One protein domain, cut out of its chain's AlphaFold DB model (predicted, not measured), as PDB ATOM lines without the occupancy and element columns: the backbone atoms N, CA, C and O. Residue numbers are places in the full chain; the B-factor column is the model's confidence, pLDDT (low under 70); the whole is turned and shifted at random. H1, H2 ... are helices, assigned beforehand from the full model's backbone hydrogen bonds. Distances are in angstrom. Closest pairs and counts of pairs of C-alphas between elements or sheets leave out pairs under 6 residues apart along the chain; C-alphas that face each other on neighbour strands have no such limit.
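Overview. This is residues 160 to 244 of the 820 residues of an uncharacterized protein of Paramecium tetraurelia (UniProt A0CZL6). A short helix, H3, sits in the middle between two longer helices, H2 and H5, which pack on it from two sides and both cross it steeply. H1 lies close by H3 at a small angle and packs on the first part of H5, while H4 turns off at a corner from the end of H3; the loop of residues 192 to 197 sticks out beyond H2. The printed part has 85 residues with five named helices, H1 to H5 in chain order, and no named strand, and its class is all helix. It is compact, with a radius of gyration of the C-alphas of 12.7 A and spans of 38 by 31 by 19 A.

Arrangement. The longest helix, H2, residues 176 to 191, touches H3, residues 201 to 209, with its residues 182 to 186 alone. Their closest C-alphas are those of Cys 182 and Tyr 208, 6.8 A apart, and the two run opposite ways at a steep tilt of 58 degrees. H3 is the hub, touching three helices. It touches H5, residues 231 to 243, at a steep tilt of 65 degrees, opposite ways, with the C-alphas of Phe 202 and Val 236 closest at 5.5 A. H3 and H4, residues 214 to 223, touch only at the corner by their link, about perpendicular at 82 degrees; their closest C-alphas are those of Tyr 209 and Tyr 215, 5.0 A apart. H5 with residues 232 to 236 alone touches H1, residues 163 to 170, at a steep tilt of 59 degrees, opposite ways; the C-alphas of Met 166 and Gln 232 are closest at 5.2 A. H1 and H3 are close but not clearly touching, at a shallow tilt of 21 degrees, the same way, with the C-alphas of Glu 163 and Ile 201 closest at 6.0 A. H2 is apart from H4 and from H5, and only just apart from H1, with closest C-alphas 8.1 A apart. In H1, H3, H4 and H5 every O i to N i+4 pair is within hydrogen-bond range; in H2, 11 of 12 are.

Along the chain. H2 measures 23.3 A from C-alpha 176 at (68.523, 118.218, 118.294) to C-alpha 191. H5 measures 18.7 A and ends with C-alpha 243 at (98.535, 113.423, 116.459). H4 is 14.2 A long, H3 12.2 A and H1 10.5 A, beginning with C-alpha 163 at (83.692, 117.982, 123.790).

Size, cuts and confidence. The two C-alphas farthest apart, those of Asn 195 and Glu 224, are 38.5 A apart. The printed part has no cut. The links H1 to H2 and H3 to H4 are tight, H2 to H3 and H4 to H5 are short, and no link is long. The mean pLDDT of the printed part is 79.7, with values under 70 at residue 160, residues 194 to 196, residues 224 to 229, residue 242 and residue 244.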
ATOM      1  N   GLN A 160      92.148 124.312 124.807       66.31
ATOM      2  CA  GLN A 160      91.983 122.877 125.008       66.31
ATOM      3  C   GLN A 160      90.750 122.385 124.251       66.31
ATOM      4  O   GLN A 160      89.689 123.017 124.257       66.31
ATOM      5  N   THR A 161      90.866 121.212 123.633       75.81
ATOM      6  CA  THR A 161      89.694 120.504 123.129       75.81
ATOM      7  C   THR A 161      88.757 120.163 124.286       75.81
ATOM      8  O   THR A 161      89.155 119.635 125.319       75.81
ATOM      9  N   ASN A 162      87.493 120.460 124.072       83.31
ATOM     10  CA  ASN A 162      86.357 120.412 124.977       83.31
ATOM     11  C   ASN A 162      85.193 119.902 124.130       83.31
ATOM     12  O   ASN A 162      84.805 120.531 123.141       83.31
ATOM     13  N   GLU A 163      84.713 118.726 124.509       88.00
ATOM     14  CA  GLU A 163      83.692 117.982 123.790       88.00
ATOM     15  C   GLU A 163      82.339 118.697 123.809       88.00
ATOM     16  O   GLU A 163      81.721 118.827 122.761       88.00
ATOM     17  N   GLU A 164      81.913 119.233 124.954       88.12
ATOM     18  CA  GLU A 164      80.607 119.889 125.098       88.12
ATOM     19  C   GLU A 164      80.485 121.120 124.197       88.12
ATOM     20  O   GLU A 164      79.451 121.338 123.567       88.12
ATOM     21  N   LEU A 165      81.555 121.915 124.092       85.38
ATOM     22  CA  LEU A 165      81.582 123.075 123.201       85.38
ATOM     23  C   LEU A 165      81.551 122.661 121.725       85.38
ATOM     24  O   LEU A 165      80.831 123.274 120.944       85.38
ATOM     25  N   MET A 166      82.265 121.595 121.355       90.50
ATOM     26  CA  MET A 166      82.240 121.056 119.992       90.50
ATOM     27  C   MET A 166      80.839 120.540 119.640       90.50
ATOM     28  O   MET A 166      80.316 120.841 118.570       90.50
ATOM     29  N   GLU A 167      80.203 119.787 120.538       89.69
ATOM     30  CA  GLU A 167      78.838 119.293 120.345       89.69
ATOM     31  C   GLU A 167      77.827 120.445 120.263       89.69
ATOM     32  O   GLU A 167      76.928 120.418 119.420       89.69
ATOM     33  N   LYS A 168      78.008 121.500 121.069       88.19
ATOM     34  CA  LYS A 168      77.199 122.724 121.003       88.19
ATOM     35  C   LYS A 168      77.367 123.459 119.675       88.19
ATOM     36  O   LYS A 168      76.382 123.985 119.169       88.19
ATOM     37  N   GLU A 169      78.574 123.511 119.113       87.00
ATOM     38  CA  GLU A 169      78.800 124.050 117.765       87.00
ATOM     39  C   GLU A 169      78.094 123.195 116.709       87.00
ATOM     40  O   GLU A 169      77.362 123.734 115.887       87.00
ATOM     41  N   ILE A 170      78.209 121.863 116.773       85.19
ATOM     42  CA  ILE A 170      77.521 120.959 115.834       85.19
ATOM     43  C   ILE A 170      75.995 121.139 115.898       85.19
ATOM     44  O   ILE A 170      75.337 121.208 114.859       85.19
ATOM     45  N   LEU A 171      75.428 121.271 117.099       85.56
ATOM     46  CA  LEU A 171      73.998 121.511 117.327       85.56
ATOM     47  C   LEU A 171      73.487 122.845 116.758       85.56
ATOM     48  O   LEU A 171      72.280 123.005 116.600       85.56
ATOM     49  N   GLN A 172      74.362 123.799 116.427       83.62
ATOM     50  CA  GLN A 172      73.945 125.014 115.714       83.62
ATOM     51  C   GLN A 172      73.622 124.738 114.239       83.62
ATOM     52  O   GLN A 172      72.941 125.544 113.609       83.62
ATOM     53  N   PHE A 173      74.104 123.618 113.688       77.56
ATOM     54  CA  PHE A 173      73.967 123.274 112.271       77.56
ATOM     55  C   PHE A 173      72.875 122.238 111.995       77.56
ATOM     56  O   PHE A 173      72.382 122.159 110.874       77.56
ATOM     57  N   VAL A 174      72.493 121.436 112.992       81.50
ATOM     58  CA  VAL A 174      71.511 120.353 112.837       81.50
ATOM     59  C   VAL A 174      70.482 120.353 113.961       81.50
ATOM     60  O   VAL A 174      70.727 120.874 115.045       81.50
ATOM     61  N   SER A 175      69.318 119.745 113.721       83.00
ATOM     62  CA  SER A 175      68.292 119.630 114.759       83.00
ATOM     63  C   SER A 175      68.755 118.737 115.914       83.00
ATOM     64  O   SER A 175      69.564 117.817 115.754       83.00
ATOM     65  N   GLN A 176      68.188 118.981 117.096       85.94
ATOM     66  CA  GLN A 176      68.523 118.218 118.294       85.94
ATOM     67  C   GLN A 176      68.203 116.719 118.144       85.94
ATOM     68  O   GLN A 176      68.929 115.883 118.680       85.94
ATOM     69  N   ASP A 177      67.164 116.369 117.381       84.75
ATOM     70  CA  ASP A 177      66.776 114.978 117.120       84.75
ATOM     71  C   ASP A 177      67.778 114.258 116.210       84.75
ATOM     72  O   ASP A 177      68.167 113.120 116.486       84.75
ATOM     73  N   VAL A 178      68.251 114.931 115.154       83.31
ATOM     74  CA  VAL A 178      69.307 114.413 114.268       83.31
ATOM     75  C   VAL A 178      70.583 114.163 115.065       83.31
ATOM     76  O   VAL A 178      71.181 113.088 114.965       83.31
ATOM     77  N   PHE A 179      70.969 115.124 115.905       85.94
ATOM     78  CA  PHE A 179      72.158 115.016 116.739       85.94
ATOM     79  C   PHE A 179      72.064 113.856 117.743       85.94
ATOM     80  O   PHE A 179      72.962 113.015 117.792       85.94
ATOM     81  N   LYS A 180      70.950 113.737 118.481       86.06
ATOM     82  CA  LYS A 180      70.716 112.637 119.438       86.06
ATOM     83  C   LYS A 180      70.751 111.263 118.768       86.06
ATOM     84  O   LYS A 180      71.374 110.340 119.291       86.06
ATOM     85  N   ASN A 181      70.131 111.126 117.595       85.38
ATOM     86  CA  ASN A 181      70.167 109.881 116.825       85.38
ATOM     87  C   ASN A 181      71.593 109.519 116.388       85.38
ATOM     88  O   ASN A 181      71.983 108.350 116.435       85.38
ATOM     89  N   CYS A 182      72.384 110.515 115.986       84.56
ATOM     90  CA  CYS A 182      73.787 110.327 115.635       84.56
ATOM     91  C   CYS A 182      74.611 109.868 116.850       84.56
ATOM     92  O   CYS A 182      75.362 108.896 116.756       84.56
ATOM     93  N   GLN A 183      74.403 110.498 118.009       86.06
ATOM     94  CA  GLN A 183      75.078 110.168 119.266       86.06
ATOM     95  C   GLN A 183      74.752 108.744 119.749       86.06
ATOM     96  O   GLN A 183      75.656 108.011 120.147       86.06
ATOM     97  N   ALA A 184      73.491 108.309 119.647       85.19
ATOM     98  CA  ALA A 184      73.091 106.941 119.983       85.19
ATOM     99  C   ALA A 184      73.811 105.898 119.108       85.19
ATOM    100  O   ALA A 184      74.388 104.940 119.624       85.19
ATOM    101  N   LYS A 185      73.856 106.122 117.786       85.44
ATOM    102  CA  LYS A 185      74.581 105.242 116.853       85.44
ATOM    103  C   LYS A 185      76.090 105.246 117.108       85.44
ATOM    104  O   LYS A 185      76.726 104.202 117.018       85.44
ATOM    105  N   MET A 186      76.663 106.398 117.465       88.06
ATOM    106  CA  MET A 186      78.079 106.509 117.824       88.06
ATOM    107  C   MET A 186      78.419 105.651 119.047       88.06
ATOM    108  O   MET A 186      79.413 104.931 119.035       88.06
ATOM    109  N   GLN A 187      77.589 105.699 120.095       84.75
ATOM    110  CA  GLN A 187      77.786 104.890 121.302       84.75
ATOM    111  C   GLN A 187      77.745 103.387 121.002       84.75
ATOM    112  O   GLN A 187      78.481 102.614 121.615       84.75
ATOM    113  N   GLU A 188      76.906 102.966 120.055       81.56
ATOM    114  CA  GLU A 188      76.870 101.588 119.570       81.56
ATOM    115  C   GLU A 188      78.132 101.235 118.771       81.56
ATOM    116  O   GLU A 188      78.793 100.243 119.079       81.56
ATOM    117  N   ALA A 189      78.529 102.079 117.817       81.12
ATOM    118  CA  ALA A 189      79.728 101.882 117.005       81.12
ATOM    119  C   ALA A 189      81.014 101.828 117.850       81.12
ATOM    120  O   ALA A 189      81.912 101.030 117.580       81.12
ATOM    121  N   GLN A 190      81.078 102.605 118.935       82.19
ATOM    122  CA  GLN A 190      82.203 102.621 119.866       82.19
ATOM    123  C   GLN A 190      82.432 101.262 120.549       82.19
ATOM    124  O   GLN A 190      83.578 100.912 120.832       82.19
ATOM    125  N   LYS A 191      81.377 100.458 120.760       80.75
ATOM    126  CA  LYS A 191      81.505  99.092 121.308       80.75
ATOM    127  C   LYS A 191      82.285  98.161 120.376       80.75
ATOM    128  O   LYS A 191      82.890  97.205 120.845       80.75
ATOM    129  N   ASN A 192      82.314  98.470 119.080       76.69
ATOM    130  CA  ASN A 192      82.989  97.679 118.052       76.69
ATOM    131  C   ASN A 192      84.458  98.096 117.838       76.69
ATOM    132  O   ASN A 192      85.135  97.541 116.970       76.69
ATOM    133  N   LYS A 193      84.981  99.061 118.613       79.94
ATOM    134  CA  LYS A 193      86.395  99.458 118.545       79.94
ATOM    135  C   LYS A 193      87.275  98.297 119.013       79.94
ATOM    136  O   LYS A 193      87.139  97.832 120.142       79.94
ATOM    137  N   LYS A 194      88.235  97.879 118.176       68.19
ATOM    138  CA  LYS A 194      89.075  96.672 118.371       68.19
ATOM    139  C   LYS A 194      89.764  96.554 119.742       68.19
ATOM    140  O   LYS A 194      90.033  95.443 120.177       68.19
ATOM    141  N   ASN A 195      90.014  97.674 120.425       67.69
ATOM    142  CA  ASN A 195      90.718  97.703 121.714       67.69
ATOM    143  C   ASN A 195      89.796  97.990 122.919       67.69
ATOM    144  O   ASN A 195      90.300  98.249 124.007       67.69
ATOM    145  N   GLY A 196      88.469  98.055 122.738       63.84
ATOM    146  CA  GLY A 196      87.509  98.400 123.803       63.84
ATOM    147  C   GLY A 196      87.633  99.828 124.367       63.84
ATOM    148  O   GLY A 196      86.949 100.183 125.325       63.84
ATOM    149  N   GLY A 197      88.514 100.656 123.796       71.25
ATOM    150  CA  GLY A 197      88.759 102.031 124.231       71.25
ATOM    151  C   GLY A 197      87.635 102.995 123.845       71.25
ATOM    152  O   GLY A 197      86.850 102.738 122.934       71.25
ATOM    153  N   LYS A 198      87.575 104.152 124.512       81.00
ATOM    154  CA  LYS A 198      86.635 105.215 124.137       81.00
ATOM    155  C   LYS A 198      87.084 105.940 122.864       81.00
ATOM    156  O   LYS A 198      88.267 105.923 122.515       81.00
ATOM    157  N   PHE A 199      86.139 106.556 122.154       86.19
ATOM    158  CA  PHE A 199      86.482 107.525 121.114       86.19
ATOM    159  C   PHE A 199      87.065 108.777 121.767       86.19
ATOM    160  O   PHE A 199      86.513 109.298 122.738       86.19
ATOM    161  N   SER A 200      88.191 109.235 121.233       86.62
ATOM    162  CA  SER A 200      88.717 110.579 121.466       86.62
ATOM    163  C   SER A 200      87.749 111.638 120.935       86.62
ATOM    164  O   SER A 200      86.900 111.342 120.096       86.62
ATOM    165  N   ILE A 201      87.895 112.885 121.390       88.19
ATOM    166  CA  ILE A 201      87.067 114.010 120.920       88.19
ATOM    167  C   ILE A 201      87.151 114.136 119.388       88.19
ATOM    168  O   ILE A 201      86.132 114.285 118.722       88.19
ATOM    169  N   PHE A 202      88.347 113.966 118.820       87.81
ATOM    170  CA  PHE A 202      88.545 113.940 117.372       87.81
ATOM    171  C   PHE A 202      87.822 112.779 116.674       87.81
ATOM    172  O   PHE A 202      87.134 113.007 115.684       87.81
ATOM    173  N   GLU A 203      87.901 111.549 117.188       87.62
ATOM    174  CA  GLU A 203      87.158 110.415 116.607       87.62
ATOM    175  C   GLU A 203      85.634 110.628 116.684       87.62
ATOM    176  O   GLU A 203      84.925 110.276 115.742       87.62
ATOM    177  N   LYS A 204      85.128 111.250 117.760       89.56
ATOM    178  CA  LYS A 204      83.709 111.633 117.874       89.56
ATOM    179  C   LYS A 204      83.325 112.665 116.818       89.56
ATOM    180  O   LYS A 204      82.323 112.486 116.132       89.56
ATOM    181  N   PHE A 205      84.148 113.701 116.638       90.38
ATOM    182  CA  PHE A 205      83.957 114.686 115.575       90.38
ATOM    183  C   PHE A 205      83.902 114.031 114.193       90.38
ATOM    184  O   PHE A 205      82.974 114.301 113.436       90.38
ATOM    185  N   ILE A 206      84.856 113.149 113.870       88.31
ATOM    186  CA  ILE A 206      84.871 112.450 112.580       88.31
ATOM    187  C   ILE A 206      83.606 111.607 112.403       88.31
ATOM    188  O   ILE A 206      82.980 111.667 111.347       88.31
ATOM    189  N   TYR A 207      83.173 110.887 113.441       88.19
ATOM    190  CA  TYR A 207      81.932 110.121 113.380       88.19
ATOM    191  C   TYR A 207      80.724 111.019 113.071       88.19
ATOM    192  O   TYR A 207      79.943 110.716 112.166       88.19
ATOM    193  N   TYR A 208      80.596 112.152 113.771       88.12
ATOM    194  CA  TYR A 208      79.551 113.140 113.498       88.12
ATOM    195  C   TYR A 208      79.653 113.701 112.077       88.12
ATOM    196  O   TYR A 208      78.637 113.789 111.386       88.12
ATOM    197  N   TYR A 209      80.866 114.010 111.613       87.69
ATOM    198  CA  TYR A 209      81.119 114.518 110.272       87.69
ATOM    199  C   TYR A 209      80.650 113.549 109.188       87.69
ATOM    200  O   TYR A 209      80.022 113.998 108.249       87.69
ATOM    201  N   THR A 210      80.845 112.233 109.313       85.62
ATOM    202  CA  THR A 210      80.373 111.272 108.282       85.62
ATOM    203  C   THR A 210      78.842 111.200 108.136       85.62
ATOM    204  O   THR A 210      78.319 110.602 107.192       85.62
ATOM    205  N   GLY A 211      78.084 111.828 109.042       79.56
ATOM    206  CA  GLY A 211      76.631 111.936 108.959       79.56
ATOM    207  C   GLY A 211      76.164 112.849 107.819       79.56
ATOM    208  O   GLY A 211      76.620 113.982 107.675       79.56
ATOM    209  N   LYS A 212      75.181 112.379 107.035       70.56
ATOM    210  CA  LYS A 212      74.711 113.013 105.783       70.56
ATOM    211  C   LYS A 212      74.325 114.497 105.900       70.56
ATOM    212  O   LYS A 212      74.493 115.239 104.934       70.56
ATOM    213  N   GLU A 213      73.760 114.910 107.028       76.38
ATOM    214  CA  GLU A 213      73.288 116.286 107.255       76.38
ATOM    215  C   GLU A 213      74.392 117.180 107.832       76.38
ATOM    216  O   GLU A 213      74.546 118.321 107.401       76.38
ATOM    217  N   ILE A 214      75.231 116.634 108.716       81.12
ATOM    218  CA  ILE A 214      76.284 117.378 109.415       81.12
ATOM    219  C   ILE A 214      77.407 117.780 108.448       81.12
ATOM    220  O   ILE A 214      77.785 118.950 108.430       81.12
ATOM    221  N   TYR A 215      77.908 116.873 107.591       84.88
ATOM    222  CA  TYR A 215      79.014 117.221 106.677       84.88
ATOM    223  C   TYR A 215      78.660 118.359 105.717       84.88
ATOM    224  O   TYR A 215      79.531 119.146 105.343       84.88
ATOM    225  N   ARG A 216      77.393 118.434 105.290       81.56
ATOM    226  CA  ARG A 216      76.929 119.417 104.303       81.56
ATOM    227  C   ARG A 216      76.943 120.818 104.883       81.56
ATOM    228  O   ARG A 216      77.575 121.697 104.301       81.56
ATOM    229  N   GLU A 217      76.293 121.003 106.028       81.00
ATOM    230  CA  GLU A 217      76.230 122.304 106.696       81.00
ATOM    231  C   GLU A 217      77.599 122.734 107.220       81.00
ATOM    232  O   GLU A 217      77.983 123.896 107.099       81.00
ATOM    233  N   LEU A 218      78.394 121.790 107.722       81.00
ATOM    234  CA  LEU A 218      79.738 122.083 108.193       81.00
ATOM    235  C   LEU A 218      80.650 122.518 107.038       81.00
ATOM    236  O   LEU A 218      81.235 123.596 107.106       81.00
ATOM    237  N   ASN A 219      80.712 121.762 105.934       79.75
ATOM    238  CA  ASN A 219      81.492 122.172 104.760       79.75
ATOM    239  C   ASN A 219      80.989 123.498 104.168       79.75
ATOM    240  O   ASN A 219      81.796 124.280 103.675       79.75
ATOM    241  N   ARG A 220      79.685 123.786 104.230       78.25
ATOM    242  CA  ARG A 220      79.151 125.094 103.833       78.25
ATOM    243  C   ARG A 220      79.715 126.222 104.703       78.25
ATOM    244  O   ARG A 220      80.228 127.191 104.162       78.25
ATOM    245  N   ASN A 221      79.705 126.075 106.029       74.25
ATOM    246  CA  ASN A 221      80.272 127.081 106.937       74.25
ATOM    247  C   ASN A 221      81.793 127.254 106.756       74.25
ATOM    248  O   ASN A 221      82.299 128.374 106.861       74.25
ATOM    249  N   PHE A 222      82.515 126.171 106.442       72.62
ATOM    250  CA  PHE A 222      83.928 126.237 106.051       72.62
ATOM    251  C   PHE A 222      84.130 127.044 104.760       72.62
ATOM    252  O   PHE A 222      85.002 127.908 104.717       72.62
ATOM    253  N   ALA A 223      83.318 126.798 103.727       70.75
ATOM    254  CA  ALA A 223      83.375 127.540 102.466       70.75
ATOM    255  C   ALA A 223      83.012 129.029 102.642       70.75
ATOM    256  O   ALA A 223      83.591 129.887 101.978       70.75
ATOM    257  N   GLU A 224      82.112 129.330 103.584       67.19
ATOM    258  CA  GLU A 224      81.703 130.687 103.970       67.19
ATOM    259  C   GLU A 224      82.707 131.419 104.876       67.19
ATOM    260  O   GLU A 224      82.470 132.567 105.259       67.19
ATOM    261  N   SER A 225      83.849 130.805 105.206       57.62
ATOM    262  CA  SER A 225      84.873 131.401 106.076       57.62
ATOM    263  C   SER A 225      84.340 131.860 107.440       57.62
ATOM    264  O   SER A 225      84.903 132.764 108.074       57.62
ATOM    265  N   ASN A 226      83.262 131.234 107.926       64.44
ATOM    266  CA  ASN A 226      82.580 131.599 109.169       64.44
ATOM    267  C   ASN A 226      83.237 130.950 110.396       64.44
ATOM    268  O   ASN A 226      82.589 130.344 111.249       64.44
ATOM    269  N   TYR A 227      84.561 131.046 110.468       63.44
ATOM    270  CA  TYR A 227      85.346 130.273 111.419       63.44
ATOM    271  C   TYR A 227      85.127 130.660 112.889       63.44
ATOM    272  O   TYR A 227      85.405 129.853 113.767       63.44
ATOM    273  N   SER A 228      84.586 131.850 113.173       60.72
ATOM    274  CA  SER A 228      84.199 132.253 114.534       60.72
ATOM    275  C   SER A 228      83.065 131.405 115.121       60.72
ATOM    276  O   SER A 228      82.864 131.415 116.327       60.72
ATOM    277  N   LYS A 229      82.300 130.688 114.284       68.44
ATOM    278  CA  LYS A 229      81.270 129.730 114.728       68.44
ATOM    279  C   LYS A 229      81.770 128.284 114.802       68.44
ATOM    280  O   LYS A 229      81.006 127.396 115.159       68.44
ATOM    281  N   LEU A 230      83.017 128.052 114.398       73.25
ATOM    282  CA  LEU A 230      83.636 126.733 114.272       73.25
ATOM    283  C   LEU A 230      84.907 126.643 115.124       73.25
ATOM    284  O   LEU A 230      85.783 125.838 114.814       73.25
ATOM    285  N   GLU A 231      85.075 127.508 116.128       74.88
ATOM    286  CA  GLU A 231      86.335 127.630 116.867       74.88
ATOM    287  C   GLU A 231      86.734 126.298 117.496       74.88
ATOM    288  O   GLU A 231      87.876 125.862 117.351       74.88
ATOM    289  N   GLN A 232      85.780 125.604 118.114       81.56
ATOM    290  CA  GLN A 232      86.044 124.354 118.795       81.56
ATOM    291  C   GLN A 232      86.201 123.167 117.851       81.56
ATOM    292  O   GLN A 232      87.071 122.319 118.057       81.56
ATOM    293  N   ILE A 233      85.415 123.122 116.780       83.50
ATOM    294  CA  ILE A 233      85.625 122.177 115.680       83.50
ATOM    295  C   ILE A 233      87.036 122.343 115.096       83.50
ATOM    296  O   ILE A 233      87.725 121.353 114.843       83.50
ATOM    297  N   MET A 234      87.511 123.583 114.951       76.56
ATOM    298  CA  MET A 234      88.869 123.889 114.504       76.56
ATOM    299  C   MET A 234      89.937 123.414 115.501       76.56
ATOM    300  O   MET A 234      90.935 122.839 115.063       76.56
ATOM    301  N   CYS A 235      89.718 123.552 116.818       73.81
ATOM    302  CA  CYS A 235      90.587 122.956 117.851       73.81
ATOM    303  C   CYS A 235      90.734 121.452 117.662       73.81
ATOM    304  O   CYS A 235      91.842 120.918 117.671       73.81
ATOM    305  N   VAL A 236      89.600 120.772 117.501       81.00
ATOM    306  CA  VAL A 236      89.535 119.314 117.414       81.00
ATOM    307  C   VAL A 236      90.203 118.818 116.132       81.00
ATOM    308  O   VAL A 236      90.963 117.850 116.174       81.00
ATOM    309  N   LEU A 237      89.996 119.512 115.010       79.44
ATOM    310  CA  LEU A 237      90.692 119.240 113.750       79.44
ATOM    311  C   LEU A 237      92.208 119.441 113.873       79.44
ATOM    312  O   LEU A 237      92.969 118.601 113.393       79.44
ATOM    313  N   PHE A 238      92.649 120.518 114.526       74.75
ATOM    314  CA  PHE A 238      94.069 120.803 114.737       74.75
ATOM    315  C   PHE A 238      94.736 119.760 115.643       74.75
ATOM    316  O   PHE A 238      95.797 119.232 115.307       74.75
ATOM    317  N   GLU A 239      94.097 119.412 116.764       74.19
ATOM    318  CA  GLU A 239      94.586 118.383 117.679       74.19
ATOM    319  C   GLU A 239      94.667 117.020 116.979       74.19
ATOM    320  O   GLU A 239      95.717 116.371 117.016       74.19
ATOM    321  N   GLY A 240      93.588 116.608 116.305       75.69
ATOM    322  CA  GLY A 240      93.544 115.366 115.541       75.69
ATOM    323  C   GLY A 240      94.661 115.303 114.512       75.69
ATOM    324  O   GLY A 240      95.399 114.324 114.456       75.69
ATOM    325  N   TYR A 241      94.865 116.392 113.776       73.06
ATOM    326  CA  TYR A 241      95.955 116.499 112.823       73.06
ATOM    327  C   TYR A 241      97.343 116.352 113.467       73.06
ATOM    328  O   TYR A 241      98.131 115.525 113.015       73.06
ATOM    329  N   SER A 242      97.639 117.092 114.542       67.44
ATOM    330  CA  SER A 242      98.949 117.046 115.219       67.44
ATOM    331  C   SER A 242      99.351 115.642 115.691       67.44
ATOM    332  O   SER A 242     100.536 115.317 115.770       67.44
ATOM    333  N   LYS A 243      98.356 114.798 115.985       70.31
ATOM    334  CA  LYS A 243      98.535 113.423 116.459       70.31
ATOM    335  C   LYS A 243      98.575 112.400 115.320       70.31
ATOM    336  O   LYS A 243      99.032 111.276 115.530       70.31
ATOM    337  N   LEU A 244      98.114 112.764 114.122       69.38
ATOM    338  CA  LEU A 244      98.122 111.897 112.949       69.38
ATOM    339  C   LEU A 244      99.483 111.964 112.254       69.38
ATOM    340  O   LEU A 244      99.795 112.899 111.521       69.38
TER     341      LEU A 244